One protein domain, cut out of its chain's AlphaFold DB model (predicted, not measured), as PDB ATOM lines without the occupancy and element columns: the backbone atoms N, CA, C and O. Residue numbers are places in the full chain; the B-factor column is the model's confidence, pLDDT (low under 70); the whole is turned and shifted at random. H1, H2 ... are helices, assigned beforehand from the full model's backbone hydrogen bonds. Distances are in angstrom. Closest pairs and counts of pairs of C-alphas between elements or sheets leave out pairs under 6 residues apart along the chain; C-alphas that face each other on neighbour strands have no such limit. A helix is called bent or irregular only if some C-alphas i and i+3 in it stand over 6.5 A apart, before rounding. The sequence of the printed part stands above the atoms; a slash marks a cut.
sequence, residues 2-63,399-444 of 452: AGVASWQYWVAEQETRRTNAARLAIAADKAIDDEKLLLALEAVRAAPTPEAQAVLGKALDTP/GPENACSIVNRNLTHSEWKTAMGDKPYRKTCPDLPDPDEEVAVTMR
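AT A GLANCE: This is residues 2 to 63 and 399 to 444 of the 452 residues of an uncharacterized protein of Paraburkholderia steynii (UniProt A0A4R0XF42). Three helices, H1, H2 and H3, make an up-and-down bundle, each running against the one before it, with short H4 packed on H2 and H5 near H1 and H2. Residues 2 to 13 of long H1 stick out at one end, and residues 438 to 444 of H6 at the other. The printed part has 108 residues with six named helices, H1 to H6 in chain order, and no named strand: all helix. It is only just compact, close to loose, with a radius of gyration of the C-alphas of 15.6 A, and spans 57 by 32 by 22 A.

HOW THE PARTS SIT: Start with H1, residues 2 to 30, which touches H2, residues 33 to 46, with residues 17 to 30 alone; in this helical hairpin the closest C-alphas, Ala 21 and Ala 43, are 4.2 A apart, at a shallow tilt of 13 degrees. H3, residues 50 to 60, makes a second helical hairpin with H2, closest at C-alphas 40 and 56, 4.9 A. Past the cut, H4, residues 400 to 406, touches H2; their closest C-alphas, Leu 41 and Pro 400, are 6.6 A apart. H5, residues 413 to 420, is close to H1 but not clearly touching, closest at C-alphas 24 and 419, 6.8 A. H6, residues 435 to 444, touches no helix. Every O i to N i+4 pair is within hydrogen-bond range in H1, H3 and H5, against 9 of 10 in H2, 3 of 6 in H6 and 0 of 3 in H4, where 2 of 4 O i to N i+3 pairs are.

IN THESE COORDINATES: Find C-alpha 2 at (-55.332, -2.428, -53.290); from there H1 runs 43.0 A. H2 is 20.6 A long. H4 is irregular, but only just: C-alphas 401 and 404 are 6.9 A apart. H6 ends at C-alpha 444, (-38.808, 45.288, -26.706).

THE WHOLE: C-alphas 4 and 444, the two farthest apart, are 57.3 A apart. Residues 64 to 398 are not printed, with 15.3 A between C-alphas 63 and 399. The link from H5 to H6 is long. Confidence is low at 25 residues, among them 2 to 6 and 437 to 444.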
ATOM      1  N   ALA A   2     -55.306  -3.481 -54.322       54.25
ATOM      2  CA  ALA A   2     -55.332  -2.428 -53.290       54.25
ATOM      3  C   ALA A   2     -54.567  -2.779 -51.988       54.25
ATOM      4  O   ALA A   2     -53.836  -1.942 -51.478       54.25
ATOM      5  N   GLY A   3     -54.652  -4.030 -51.508       57.06
ATOM      6  CA  GLY A   3     -53.949  -4.474 -50.289       57.06
ATOM      7  C   GLY A   3     -52.421  -4.600 -50.409       57.06
ATOM      8  O   GLY A   3     -51.717  -4.516 -49.408       57.06
ATOM      9  N   VAL A   4     -51.891  -4.775 -51.626       64.12
ATOM     10  CA  VAL A   4     -50.436  -4.855 -51.867       64.12
ATOM     11  C   VAL A   4     -49.840  -3.451 -51.941       64.12
ATOM     12  O   VAL A   4     -48.799  -3.203 -51.343       64.12
ATOM     13  N   ALA A   5     -50.539  -2.513 -52.588       65.69
ATOM     14  CA  ALA A   5     -50.132  -1.111 -52.652       65.69
ATOM     15  C   ALA A   5     -50.156  -0.432 -51.268       65.69
ATOM     16  O   ALA A   5     -49.235   0.310 -50.938       65.69
ATOM     17  N   SER A   6     -51.153  -0.735 -50.424       69.94
ATOM     18  CA  SER A   6     -51.201  -0.232 -49.044       69.94
ATOM     19  C   SER A   6     -50.091  -0.811 -48.163       69.94
ATOM     20  O   SER A   6     -49.543  -0.103 -47.326       69.94
ATOM     21  N   TRP A   7     -49.733  -2.086 -48.362       72.19
ATOM     22  CA  TRP A   7     -48.642  -2.727 -47.629       72.19
ATOM     23  C   TRP A   7     -47.274  -2.177 -48.045       72.19
ATOM     24  O   TRP A   7     -46.481  -1.811 -47.185       72.19
ATOM     25  N   GLN A   8     -47.018  -2.031 -49.349       77.94
ATOM     26  CA  GLN A   8     -45.777  -1.440 -49.863       77.94
ATOM     27  C   GLN A   8     -45.596   0.012 -49.408       77.94
ATOM     28  O   GLN A   8     -44.501   0.391 -49.000       77.94
ATOM     29  N   TYR A   9     -46.672   0.803 -49.423       78.31
ATOM     30  CA  TYR A   9     -46.660   2.167 -48.898       78.31
ATOM     31  C   TYR A   9     -46.317   2.191 -47.403       78.31
ATOM     32  O   TYR A   9     -45.429   2.930 -46.984       78.31
ATOM     33  N   TRP A  10     -46.962   1.333 -46.609       79.50
ATOM     34  CA  TRP A  10     -46.705   1.233 -45.173       79.50
ATOM     35  C   TRP A  10     -45.260   0.812 -44.865       79.50
ATOM     36  O   TRP A  10     -44.628   1.398 -43.988       79.50
ATOM     37  N   VAL A  11     -44.704  -0.155 -45.602       81.50
ATOM     38  CA  VAL A  11     -43.304  -0.590 -45.441       81.50
ATOM     39  C   VAL A  11     -42.333   0.550 -45.763       81.50
ATOM     40  O   VAL A  11     -41.458   0.843 -44.949       81.50
ATOM     41  N   ALA A  12     -42.524   1.244 -46.889       80.81
ATOM     42  CA  ALA A  12     -41.683   2.379 -47.277       80.81
ATOM     43  C   ALA A  12     -41.757   3.535 -46.260       80.81
ATOM     44  O   ALA A  12     -40.754   4.193 -45.962       80.81
ATOM     45  N   GLU A  13     -42.935   3.767 -45.678       85.00
ATOM     46  CA  GLU A  13     -43.119   4.754 -44.617       85.00
ATOM     47  C   GLU A  13     -42.375   4.354 -43.331       85.00
ATOM     48  O   GLU A  13     -41.701   5.189 -42.721       85.00
ATOM     49  N   GLN A  14     -42.432   3.078 -42.931       84.06
ATOM     50  CA  GLN A  14     -41.702   2.566 -41.764       84.06
ATOM     51  C   GLN A  14     -40.182   2.628 -41.949       84.06
ATOM     52  O   GLN A  14     -39.465   3.012 -41.023       84.06
ATOM     53  N   GLU A  15     -39.676   2.298 -43.138       87.00
ATOM     54  CA  GLU A  15     -38.250   2.420 -43.461       87.00
ATOM     55  C   GLU A  15     -37.786   3.875 -43.384       87.00
ATOM     56  O   GLU A  15     -36.813   4.177 -42.696       87.00
ATOM     57  N   THR A  16     -38.551   4.797 -43.972       87.38
ATOM     58  CA  THR A  16     -38.261   6.237 -43.911       87.38
ATOM     59  C   THR A  16     -38.224   6.748 -42.467       87.38
ATOM     60  O   THR A  16     -37.351   7.537 -42.091       87.38
ATOM     61  N   ARG A  17     -39.160   6.294 -41.624       86.56
ATOM     62  CA  ARG A  17     -39.193   6.621 -40.190       86.56
ATOM     63  C   ARG A  17     -37.954   6.106 -39.454       86.56
ATOM     64  O   ARG A  17     -37.348   6.867 -38.701       86.56
ATOM     65  N   ARG A  18     -37.522   4.869 -39.721       88.38
ATOM     66  CA  ARG A  18     -36.305   4.276 -39.131       88.38
ATOM     67  C   ARG A  18     -35.027   4.985 -39.571       88.38
ATOM     68  O   ARG A  18     -34.185   5.282 -38.727       88.38
ATOM     69  N   THR A  19     -34.887   5.315 -40.854       89.44
ATOM     70  CA  THR A  19     -33.727   6.071 -41.358       89.44
ATOM     71  C   THR A  19     -33.640   7.453 -40.712       89.44
ATOM     72  O   THR A  19     -32.559   7.892 -40.318       89.44
ATOM     73  N   ASN A  20     -34.781   8.130 -40.545       89.00
ATOM     74  CA  ASN A  20     -34.835   9.411 -39.844       89.00
ATOM     75  C   ASN A  20     -34.461   9.281 -38.361       89.00
ATOM     76  O   ASN A  20     -33.675  10.093 -37.876       89.00
ATOM     77  N   ALA A  21     -34.968   8.258 -37.666       90.44
ATOM     78  CA  ALA A  21     -34.617   7.983 -36.274       90.44
ATOM     79  C   ALA A  21     -33.107   7.757 -36.097       90.44
ATOM     80  O   ALA A  21     -32.489   8.378 -35.237       90.44
ATOM     81  N   ALA A  22     -32.487   6.951 -36.966       89.94
ATOM     82  CA  ALA A  22     -31.046   6.700 -36.931       89.94
ATOM     83  C   ALA A  22     -30.220   7.982 -37.144       89.94
ATOM     84  O   ALA A  22     -29.251   8.229 -36.427       89.94
ATOM     85  N   ARG A  23     -30.621   8.841 -38.093       92.88
ATOM     86  CA  ARG A  23     -29.943  10.124 -38.335       92.88
ATOM     87  C   ARG A  23     -30.033  11.057 -37.125       92.88
ATOM     88  O   ARG A  23     -29.033  11.677 -36.771       92.88
ATOM     89  N   LEU A  24     -31.207  11.148 -36.498       91.50
ATOM     90  CA  LEU A  24     -31.413  11.956 -35.292       91.50
ATOM     91  C   LEU A  24     -30.624  11.408 -34.096       91.50
ATOM     92  O   LEU A  24     -30.031  12.194 -33.370       91.50
ATOM     93  N   ALA A  25     -30.530  10.085 -33.937       89.25
ATOM     94  CA  ALA A  25     -29.722   9.467 -32.886       89.25
ATOM     95  C   ALA A  25     -28.224   9.807 -33.032       89.25
ATOM     96  O   ALA A  25     -27.564  10.129 -32.049       89.25
ATOM     97  N   ILE A  26     -27.695   9.813 -34.262       89.81
ATOM     98  CA  ILE A  26     -26.308  10.231 -34.539       89.81
ATOM     99  C   ILE A  26     -26.101  11.722 -34.248       89.81
ATOM    100  O   ILE A  26     -25.050  12.109 -33.742       89.81
ATOM    101  N   ALA A  27     -27.076  12.567 -34.594       88.06
ATOM    102  CA  ALA A  27     -27.014  13.994 -34.291       88.06
ATOM    103  C   ALA A  27     -27.036  14.238 -32.774       88.06
ATOM    104  O   ALA A  27     -26.210  14.992 -32.270       88.06
ATOM    105  N   ALA A  28     -27.902  13.529 -32.048       86.44
ATOM    106  CA  ALA A  28     -27.983  13.581 -30.593       86.44
ATOM    107  C   ALA A  28     -26.666  13.165 -29.917       86.44
ATOM    108  O   ALA A  28     -26.225  13.836 -28.992       86.44
ATOM    109  N   ASP A  29     -25.986  12.120 -30.398       84.56
ATOM    110  CA  ASP A  29     -24.703  11.670 -29.824       84.56
ATOM    111  C   ASP A  29     -23.574  12.713 -29.967       84.56
ATOM    112  O   ASP A  29     -22.618  12.708 -29.195       84.56
ATOM    113  N   LYS A  30     -23.699  13.637 -30.931       82.94
ATOM    114  CA  LYS A  30     -22.766  14.758 -31.149       82.94
ATOM    115  C   LYS A  30     -23.191  16.055 -30.464       82.94
ATOM    116  O   LYS A  30     -22.364  16.954 -30.321       82.94
ATOM    117  N   ALA A  31     -24.465  16.170 -30.113       79.94
ATOM    118  CA  ALA A  31     -25.018  17.337 -29.452       79.94
ATOM    119  C   ALA A  31     -24.670  17.341 -27.955       79.94
ATOM    120  O   ALA A  31     -24.249  16.334 -27.378       79.94
ATOM    121  N   ILE A  32     -24.869  18.492 -27.320       70.56
ATOM    122  CA  ILE A  32     -24.636  18.704 -25.888       70.56
ATOM    123  C   ILE A  32     -25.912  19.222 -25.215       70.56
ATOM    124  O   ILE A  32     -26.795  19.764 -25.878       70.56
ATOM    125  N   ASP A  33     -25.999  19.061 -23.894       69.75
ATOM    126  CA  ASP A  33     -27.051  19.636 -23.044       69.75
ATOM    127  C   ASP A  33     -28.488  19.347 -23.546       69.75
ATOM    128  O   ASP A  33     -28.807  18.213 -23.911       69.75
ATOM    129  N   ASP A  34     -29.366  20.359 -23.555       75.81
ATOM    130  CA  ASP A  34     -30.779  20.230 -23.935       75.81
ATOM    131  C   ASP A  34     -30.951  19.739 -25.385       75.81
ATOM    132  O   ASP A  34     -31.847  18.945 -25.663       75.81
ATOM    133  N   GLU A  35     -30.072  20.148 -26.312       83.69
ATOM    134  CA  GLU A  35     -30.143  19.741 -27.723       83.69
ATOM    135  C   GLU A  35     -30.021  18.217 -27.864       83.69
ATOM    136  O   GLU A  35     -30.815  17.590 -28.568       83.69
ATOM    137  N   LYS A  36     -29.083  17.599 -27.134       86.12
ATOM    138  CA  LYS A  36     -28.891  16.141 -27.128       86.12
ATOM    139  C   LYS A  36     -30.162  15.402 -26.731       86.12
ATOM    140  O   LYS A  36     -30.558  14.458 -27.418       86.12
ATOM    141  N   LEU A  37     -30.817  15.829 -25.651       84.62
ATOM    142  CA  LEU A  37     -32.025  15.167 -25.164       84.62
ATOM    143  C   LEU A  37     -33.226  15.401 -26.091       84.62
ATOM    144  O   LEU A  37     -33.973  14.462 -26.365       84.62
ATOM    145  N   LEU A  38     -33.384  16.614 -26.629       87.69
ATOM    146  CA  LEU A  38     -34.453  16.942 -27.578       87.69
ATOM    147  C   LEU A  38     -34.318  16.138 -28.878       87.69
ATOM    148  O   LEU A  38     -35.306  15.587 -29.366       87.69
ATOM    149  N   LEU A  39     -33.101  16.019 -29.418       89.88
ATOM    150  CA  LEU A  39     -32.827  15.210 -30.607       89.88
ATOM    151  C   LEU A  39     -33.030  13.714 -30.341       89.88
ATOM    152  O   LEU A  39     -33.598  13.018 -31.183       89.88
ATOM    153  N   ALA A  40     -32.619  13.218 -29.170       88.31
ATOM    154  CA  ALA A  40     -32.845  11.829 -28.780       88.31
ATOM    155  C   ALA A  40     -34.344  11.511 -28.625       88.31
ATOM    156  O   ALA A  40     -34.809  10.461 -29.072       88.31
ATOM    157  N   LEU A  41     -35.125  12.438 -28.058       88.94
ATOM    158  CA  LEU A  41     -36.577  12.306 -27.937       88.94
ATOM    159  C   LEU A  41     -37.255  12.273 -29.312       88.94
ATOM    160  O   LEU A  41     -38.118  11.429 -29.567       88.94
ATOM    161  N   GLU A  42     -36.839  13.153 -30.223       90.75
ATOM    162  CA  GLU A  42     -37.333  13.164 -31.599       90.75
ATOM    163  C   GLU A  42     -36.925  11.905 -32.384       90.75
ATOM    164  O   GLU A  42     -37.716  11.402 -33.186       90.75
ATOM    165  N   ALA A  43     -35.747  11.329 -32.113       90.69
ATOM    166  CA  ALA A  43     -35.336  10.050 -32.693       90.69
ATOM    167  C   ALA A  43     -36.305   8.919 -32.306       90.69
ATOM    168  O   ALA A  43     -36.803   8.210 -33.182       90.69
ATOM    169  N   VAL A  44     -36.635   8.798 -31.014       89.25
ATOM    170  CA  VAL A  44     -37.575   7.778 -30.510       89.25
ATOM    171  C   VAL A  44     -38.998   8.006 -31.035       89.25
ATOM    172  O   VAL A  44     -39.679   7.041 -31.387       89.25
ATOM    173  N   ARG A  45     -39.442   9.267 -31.151       89.31
ATOM    174  CA  ARG A  45     -40.746   9.625 -31.743       89.31
ATOM    175  C   ARG A  45     -40.835   9.289 -33.230       89.31
ATOM    176  O   ARG A  45     -41.909   8.909 -33.697       89.31
ATOM    177  N   ALA A  46     -39.735   9.431 -33.972       88.62
ATOM    178  CA  ALA A  46     -39.677   9.051 -35.379       88.62
ATOM    179  C   ALA A  46     -39.817   7.528 -35.545       88.62
ATOM    180  O   ALA A  46     -40.671   7.078 -36.312       88.62
ATOM    181  N   ALA A  47     -39.022   6.748 -34.806       89.81
ATOM    182  CA  ALA A  47     -39.184   5.305 -34.655       89.81
ATOM    183  C   ALA A  47     -38.452   4.808 -33.388       89.81
ATOM    184  O   ALA A  47     -37.281   5.144 -33.204       89.81
ATOM    185  N   PRO A  48     -39.067   3.948 -32.552       86.50
ATOM    186  CA  PRO A  48     -38.442   3.418 -31.340       86.50
ATOM    187  C   PRO A  48     -37.461   2.280 -31.675       86.50
ATOM    188  O   PRO A  48     -37.708   1.116 -31.368       86.50
ATOM    189  N   THR A  49     -36.369   2.595 -32.375       89.25
ATOM    190  CA  THR A  49     -35.303   1.623 -32.665       89.25
ATOM    191  C   THR A  49     -34.386   1.438 -31.448       89.25
ATOM    192  O   THR A  49     -34.316   2.338 -30.603       89.25
ATOM    193  N   PRO A  50     -33.656   0.311 -31.340       87.12
ATOM    194  CA  PRO A  50     -32.706   0.091 -30.248       87.12
ATOM    195  C   PRO A  50     -31.658   1.204 -30.125       87.12
ATOM    196  O   PRO A  50     -31.297   1.595 -29.020       87.12
ATOM    197  N   GLU A  51     -31.204   1.767 -31.247       86.94
ATOM    198  CA  GLU A  51     -30.228   2.860 -31.274       86.94
ATOM    199  C   GLU A  51     -30.827   4.158 -30.726       86.94
ATOM    200  O   GLU A  51     -30.204   4.820 -29.897       86.94
ATOM    201  N   ALA A  52     -32.050   4.508 -31.145       86.62
ATOM    202  CA  ALA A  52     -32.748   5.690 -30.647       86.62
ATOM    203  C   ALA A  52     -33.028   5.582 -29.139       86.62
ATOM    204  O   ALA A  52     -32.817   6.541 -28.399       86.62
ATOM    205  N   GLN A  53     -33.432   4.397 -28.668       87.12
ATOM    206  CA  GLN A  53     -33.627   4.126 -27.242       87.12
ATOM    207  C   GLN A  53     -32.312   4.179 -26.454       87.12
ATOM    208  O   GLN A  53     -32.287   4.738 -25.361       87.12
ATOM    209  N   ALA A  54     -31.213   3.660 -27.007       85.44
ATOM    210  CA  ALA A  54     -29.905   3.705 -26.359       85.44
ATOM    211  C   ALA A  54     -29.366   5.138 -26.236       85.44
ATOM    212  O   ALA A  54     -28.831   5.500 -25.190       85.44
ATOM    213  N   VAL A  55     -29.516   5.969 -27.274       85.06
ATOM    214  CA  VAL A  55     -29.099   7.380 -27.209       85.06
ATOM    215  C   VAL A  55     -29.993   8.172 -26.258       85.06
ATOM    216  O   VAL A  55     -29.470   8.982 -25.496       85.06
ATOM    217  N   LEU A  56     -31.304   7.904 -26.226       83.19
ATOM    218  CA  LEU A  56     -32.197   8.500 -25.229       83.19
ATOM    219  C   LEU A  56     -31.808   8.088 -23.805       83.19
ATOM    220  O   LEU A  56     -31.724   8.955 -22.947       83.19
ATOM    221  N   GLY A  57     -31.505   6.810 -23.565       77.00
ATOM    222  CA  GLY A  57     -30.995   6.334 -22.274       77.00
ATOM    223  C   GLY A  57     -29.725   7.078 -21.862       77.00
ATOM    224  O   GLY A  57     -29.698   7.697 -20.808       77.00
ATOM    225  N   LYS A  58     -28.726   7.161 -22.750       77.00
ATOM    226  CA  LYS A  58     -27.499   7.943 -22.506       77.00
ATOM    227  C   LYS A  58     -27.764   9.432 -22.262       77.00
ATOM    228  O   LYS A  58     -27.031  10.064 -21.506       77.00
ATOM    229  N   ALA A  59     -28.741  10.023 -22.950       75.44
ATOM    230  CA  ALA A  59     -29.115  11.423 -22.773       75.44
ATOM    231  C   ALA A  59     -29.826  11.655 -21.430       75.44
ATOM    232  O   ALA A  59     -29.535  12.644 -20.770       75.44
ATOM    233  N   LEU A  60     -30.685  10.725 -21.000       71.38
ATOM    234  CA  LEU A  60     -31.321  10.720 -19.677       71.38
ATOM    235  C   LEU A  60     -30.318  10.432 -18.546       71.38
ATOM    236  O   LEU A  60     -30.478  10.945 -17.443       71.38
ATOM    237  N   ASP A  61     -29.267   9.661 -18.833       64.62
ATOM    238  CA  ASP A  61     -28.157   9.380 -17.914       64.62
ATOM    239  C   ASP A  61     -27.139  10.533 -17.831       64.62
ATOM    240  O   ASP A  61     -26.263  10.527 -16.958       64.62
ATOM    241  N   THR A  62     -27.218  11.514 -18.741       62.59
ATOM    242  CA  THR A  62     -26.371  12.713 -18.709       62.59
ATOM    243  C   THR A  62     -26.936  13.669 -17.649       62.59
ATOM    244  O   THR A  62     -28.120  13.989 -17.732       62.59
ATOM    245  N   PRO A  63     -26.144  14.148 -16.666       58.56
ATOM    246  CA  PRO A  63     -26.631  15.069 -15.643       58.56
ATOM    247  C   PRO A  63     -27.267  16.308 -16.267       58.56
ATOM    248  O   PRO A  63     -26.654  17.019 -17.065       58.56
ATOM    249  N   GLY A 399     -38.271   6.795 -18.421       56.81
ATOM    250  CA  GLY A 399     -38.772   6.799 -19.808       56.81
ATOM    251  C   GLY A 399     -38.927   8.170 -20.505       56.81
ATOM    252  O   GLY A 399     -38.680   9.220 -19.908       56.81
ATOM    253  N   PRO A 400     -39.283   8.172 -21.811       58.41
ATOM    254  CA  PRO A 400     -39.323   9.360 -22.679       58.41
ATOM    255  C   PRO A 400     -40.329  10.440 -22.255       58.41
ATOM    256  O   PRO A 400     -40.153  11.606 -22.602       58.41
ATOM    257  N   GLU A 401     -41.377  10.079 -21.521       61.66
ATOM    258  CA  GLU A 401     -42.426  10.977 -21.027       61.66
ATOM    259  C   GLU A 401     -41.901  12.064 -20.080       61.66
ATOM    260  O   GLU A 401     -42.406  13.185 -20.102       61.66
ATOM    261  N   ASN A 402     -40.834  11.781 -19.329       64.88
ATOM    262  CA  ASN A 402     -40.206  12.749 -18.431       64.88
ATOM    263  C   ASN A 402     -39.109  13.582 -19.119       64.88
ATOM    264  O   ASN A 402     -38.617  14.547 -18.547       64.88
ATOM    265  N   ALA A 403     -38.735  13.282 -20.368       68.69
ATOM    266  CA  ALA A 403     -37.673  14.019 -21.062       68.69
ATOM    267  C   ALA A 403     -38.005  15.513 -21.255       68.69
ATOM    268  O   ALA A 403     -37.108  16.347 -21.327       68.69
ATOM    269  N   CYS A 404     -39.291  15.873 -21.309       74.62
ATOM    270  CA  CYS A 404     -39.712  17.267 -21.452       74.62
ATOM    271  C   CYS A 404     -39.761  18.064 -20.145       74.62
ATOM    272  O   CYS A 404     -39.714  19.288 -20.210       74.62
ATOM    273  N   SER A 405     -39.820  17.418 -18.974       65.00
ATOM    274  CA  SER A 405     -39.683  18.134 -17.692       65.00
ATOM    275  C   SER A 405     -38.234  18.529 -17.406       65.00
ATOM    276  O   SER A 405     -37.964  19.354 -16.541       65.00
ATOM    277  N   ILE A 406     -37.309  17.924 -18.142       64.75
ATOM    278  CA  ILE A 406     -35.874  17.991 -17.925       64.75
ATOM    279  C   ILE A 406     -35.218  19.168 -18.668       64.75
ATOM    280  O   ILE A 406     -34.329  19.823 -18.129       64.75
ATOM    281  N   VAL A 407     -35.632  19.421 -19.910       71.31
ATOM    282  CA  VAL A 407     -35.054  20.469 -20.768       71.31
ATOM    283  C   VAL A 407     -35.576  21.857 -20.384       71.31
ATOM    284  O   VAL A 407     -36.704  21.993 -19.909       71.31
ATOM    285  N   ASN A 408     -34.783  22.913 -20.599       68.38
ATOM    286  CA  ASN A 408     -35.214  24.293 -20.303       68.38
ATOM    287  C   ASN A 408     -35.760  25.037 -21.513       68.38
ATOM    288  O   ASN A 408     -36.334  26.114 -21.365       68.38
ATOM    289  N   ARG A 409     -35.536  24.508 -22.713       80.44
ATOM    290  CA  ARG A 409     -35.931  25.143 -23.968       80.44
ATOM    291  C   ARG A 409     -36.349  24.109 -24.999       80.44
ATOM    292  O   ARG A 409     -36.038  22.928 -24.874       80.44
ATOM    293  N   ASN A 410     -37.022  24.574 -26.044       84.88
ATOM    294  CA  ASN A 410     -37.159  23.816 -27.281       84.88
ATOM    295  C   ASN A 410     -35.933  24.016 -28.190       84.88
ATOM    296  O   ASN A 410     -35.104  24.904 -27.963       84.88
ATOM    297  N   LEU A 411     -35.844  23.192 -29.241       84.62
ATOM    298  CA  LEU A 411     -34.922  23.431 -30.350       84.62
ATOM    299  C   LEU A 411     -35.263  24.786 -30.980       84.62
ATOM    300  O   LEU A 411     -36.445  25.086 -31.176       84.62
ATOM    301  N   THR A 412     -34.251  25.591 -31.292       88.75
ATOM    302  CA  THR A 412     -34.434  26.819 -32.081       88.75
ATOM    303  C   THR A 412     -34.915  26.473 -33.485       88.75
ATOM    304  O   THR A 412     -34.786  25.329 -33.932       88.75
ATOM    305  N   HIS A 413     -35.450  27.440 -34.234       87.75
ATOM    306  CA  HIS A 413     -35.855  27.165 -35.616       87.75
ATOM    307  C   HIS A 413     -34.651  26.758 -36.483       87.75
ATOM    308  O   HIS A 413     -34.799  25.947 -37.399       87.75
ATOM    309  N   SER A 414     -33.445  27.256 -36.179       85.94
ATOM    310  CA  SER A 414     -32.211  26.883 -36.887       85.94
ATOM    311  C   SER A 414     -31.738  25.463 -36.550       85.94
ATOM    312  O   SER A 414     -31.406  24.697 -37.462       85.94
ATOM    313  N   GLU A 415     -31.764  25.080 -35.272       86.81
ATOM    314  CA  GLU A 415     -31.476  23.715 -34.816       86.81
ATOM    315  C   GLU A 415     -32.505  22.737 -35.384       86.81
ATOM    316  O   GLU A 415     -32.138  21.708 -35.951       86.81
ATOM    317  N   TRP A 416     -33.793  23.094 -35.334       88.31
ATOM    318  CA  TRP A 416     -34.872  22.306 -35.919       88.31
ATOM    319  C   TRP A 416     -34.668  22.107 -37.414       88.31
ATOM    320  O   TRP A 416     -34.741  20.980 -37.887       88.31
ATOM    321  N   LYS A 417     -34.369  23.163 -38.175       88.38
ATOM    322  CA  LYS A 417     -34.130  23.047 -39.620       88.38
ATOM    323  C   LYS A 417     -32.923  22.160 -39.927       88.38
ATOM    324  O   LYS A 417     -32.967  21.350 -40.850       88.38
ATOM    325  N   THR A 418     -31.863  22.261 -39.130       88.06
ATOM    326  CA  THR A 418     -30.673  21.408 -39.263       88.06
ATOM    327  C   THR A 418     -31.003  19.944 -38.956       88.06
ATOM    328  O   THR A 418     -30.593  19.028 -39.673       88.06
ATOM    329  N   ALA A 419     -31.803  19.715 -37.916       84.69
ATOM    330  CA  ALA A 419     -32.185  18.393 -37.457       84.69
ATOM    331  C   ALA A 419     -33.273  17.747 -38.317       84.69
ATOM    332  O   ALA A 419     -33.217  16.543 -38.532       84.69
ATOM    333  N   MET A 420     -34.239  18.500 -38.836       84.56
ATOM    334  CA  MET A 420     -35.481  18.004 -39.447       84.56
ATOM    335  C   MET A 420     -35.631  18.361 -40.932       84.56
ATOM    336  O   MET A 420     -36.554  17.856 -41.576       84.56
ATOM    337  N   GLY A 421     -34.727  19.171 -41.491       86.12
ATOM    338  CA  GLY A 421     -34.805  19.666 -42.865       86.12
ATOM    339  C   GLY A 421     -35.937  20.680 -43.041       86.12
ATOM    340  O   GLY A 421     -36.208  21.483 -42.153       86.12
ATOM    341  N   ASP A 422     -36.643  20.609 -44.170       85.69
ATOM    342  CA  ASP A 422     -37.737  21.532 -44.517       85.69
ATOM    343  C   ASP A 422     -39.080  21.202 -43.837       85.69
ATOM    344  O   ASP A 422     -40.144  21.664 -44.259       85.69
ATOM    345  N   LYS A 423     -39.071  20.373 -42.786       85.38
ATOM    346  CA  LYS A 423     -40.286  20.081 -42.019       85.38
ATOM    347  C   LYS A 423     -40.744  21.322 -41.246       85.38
ATOM    348  O   LYS A 423     -39.900  22.019 -40.677       85.38
ATOM    349  N   PRO A 424     -42.066  21.563 -41.140       88.31
ATOM    350  CA  PRO A 424     -42.586  22.678 -40.361       88.31
ATOM    351  C   PRO A 424     -42.122  22.574 -38.907       88.31
ATOM    352  O   PRO A 424     -42.072  21.475 -38.345       88.31
ATOM    353  N   TYR A 425     -41.776  23.721 -38.321       87.62
ATOM    354  CA  TYR A 425     -41.355  23.798 -36.930       87.62
ATOM    355  C   TYR A 425     -42.456  23.288 -36.002       87.62
ATOM    356  O   TYR A 425     -43.636  23.613 -36.162       87.62
ATOM    357  N   ARG A 426     -42.057  22.496 -35.010       88.69
ATOM    358  CA  ARG A 426     -42.928  22.058 -33.928       88.69
ATOM    359  C   ARG A 426     -42.133  22.042 -32.634       88.69
ATOM    360  O   ARG A 426     -41.044  21.482 -32.582       88.69
ATOM    361  N   LYS A 427     -42.738  22.550 -31.561       87.12
ATOM    362  CA  LYS A 427     -42.200  22.392 -30.210       87.12
ATOM    363  C   LYS A 427     -42.071  20.911 -29.854       87.12
ATOM    364  O   LYS A 427     -43.074  20.192 -29.788       87.12
ATOM    365  N   THR A 428     -40.842  20.474 -29.603       85.25
ATOM    366  CA  THR A 428     -40.531  19.140 -29.082       85.25
ATOM    367  C   THR A 428     -41.213  18.923 -27.725       85.25
ATOM    368  O   THR A 428     -41.808  17.870 -27.487       85.25
ATOM    369  N   CYS A 429     -41.216  19.945 -26.874       85.25
ATOM    370  CA  CYS A 429     -41.875  19.971 -25.576       85.25
ATOM    371  C   CYS A 429     -42.950  21.073 -25.567       85.25
ATOM    372  O   CYS A 429     -42.610  22.260 -25.586       85.25
ATOM    373  N   PRO A 430     -44.249  20.706 -25.592       83.19
ATOM    374  CA  PRO A 430     -45.350  21.656 -25.778       83.19
ATOM    375  C   PRO A 430     -45.435  22.759 -24.719       83.19
ATOM    376  O   PRO A 430     -45.775  23.890 -25.069       83.19
ATOM    377  N   ASP A 431     -45.102  22.439 -23.468       78.12
ATOM    378  CA  ASP A 431     -45.244  23.345 -22.320       78.12
ATOM    379  C   ASP A 431     -44.109  24.374 -22.206       78.12
ATOM    380  O   ASP A 431     -44.231  25.352 -21.472       78.12
ATOM    381  N   LEU A 432     -43.017  24.188 -22.953       75.38
ATOM    382  CA  LEU A 432     -41.909  25.139 -23.006       75.38
ATOM    383  C   LEU A 432     -42.166  26.234 -24.059       75.38
ATOM    384  O   LEU A 432     -42.867  25.985 -25.054       75.38
ATOM    385  N   PRO A 433     -41.615  27.448 -23.866       77.69
ATOM    386  CA  PRO A 433     -41.751  28.534 -24.832       77.69
ATOM    387  C   PRO A 433     -41.083  28.198 -26.174       77.69
ATOM    388  O   PRO A 433     -40.245  27.291 -26.271       77.69
ATOM    389  N   ASP A 434     -41.492  28.914 -27.226       81.56
ATOM    390  CA  ASP A 434     -40.737  28.943 -28.480       81.56
ATOM    391  C   ASP A 434     -39.501  29.839 -28.261       81.56
ATOM    392  O   ASP A 434     -39.660  31.013 -27.906       81.56
ATOM    393  N   PRO A 435     -38.280  29.301 -28.424       76.00
ATOM    394  CA  PRO A 435     -37.052  30.043 -28.165       76.00
ATOM    395  C   PRO A 435     -36.910  31.299 -29.033       76.00
ATOM    396  O   PRO A 435     -36.302  32.266 -28.581       76.00
ATOM    397  N   ASP A 436     -37.493  31.337 -30.235       73.19
ATOM    398  CA  ASP A 436     -37.351  32.480 -31.147       73.19
ATOM    399  C   ASP A 436     -38.425  33.569 -30.913       73.19
ATOM    400  O   ASP A 436     -38.248  34.721 -31.318       73.19
ATOM    401  N   GLU A 437     -39.504  33.261 -30.180       66.75
ATOM    402  CA  GLU A 437     -40.473  34.264 -29.705       66.75
ATOM    403  C   GLU A 437     -39.988  34.987 -28.434       66.75
ATOM    404  O   GLU A 437     -40.254  36.179 -28.252       66.75
ATOM    405  N   GLU A 438     -39.222  34.311 -27.571       52.56
ATOM    406  CA  GLU A 438     -38.692  34.871 -26.317       52.56
ATOM    407  C   GLU A 438     -37.650  35.986 -26.551       52.56
ATOM    408  O   GLU A 438     -37.630  37.007 -25.849       52.56
ATOM    409  N   VAL A 439     -36.827  35.837 -27.596       50.75
ATOM    410  CA  VAL A 439     -35.827  36.838 -28.017       50.75
ATOM    411  C   VAL A 439     -36.504  38.138 -28.477       50.75
ATOM    412  O   VAL A 439     -36.013  39.240 -28.225       50.75
ATOM    413  N   ALA A 440     -37.683  38.045 -29.099       40.44
ATOM    414  CA  ALA A 440     -38.431  39.210 -29.566       40.44
ATOM    415  C   ALA A 440     -39.058  40.029 -28.417       40.44
ATOM    416  O   ALA A 440     -39.243  41.243 -28.554       40.44
ATOM    417  N   VAL A 441     -39.366  39.395 -27.279       42.62
ATOM    418  CA  VAL A 441     -39.913  40.063 -26.083       42.62
ATOM    419  C   VAL A 441     -38.812  40.770 -25.291       42.62
ATOM    420  O   VAL A 441     -38.997  41.914 -24.869       42.62
ATOM    421  N   THR A 442     -37.636  40.153 -25.155       38.00
ATOM    422  CA  THR A 442     -36.478  40.755 -24.467       38.00
ATOM    423  C   THR A 442     -35.928  41.985 -25.198       38.00
ATOM    424  O   THR A 442     -35.544  42.956 -24.545       38.00
ATOM    425  N   MET A 443     -35.980  42.028 -26.536       36.78
ATOM    426  CA  MET A 443     -35.571  43.216 -27.303       36.78
ATOM    427  C   MET A 443     -36.546  44.405 -27.206       36.78
ATOM    428  O   MET A 443     -36.130  45.545 -27.408       36.78
ATOM    429  N   ARG A 444     -37.828  44.191 -26.873       38.50
ATOM    430  CA  ARG A 444     -38.808  45.288 -26.706       38.50
ATOM    431  C   ARG A 444     -38.724  45.992 -25.347       38.50
ATOM    432  O   ARG A 444     -39.287  47.072 -25.203       38.50
TER     433      ARG A 444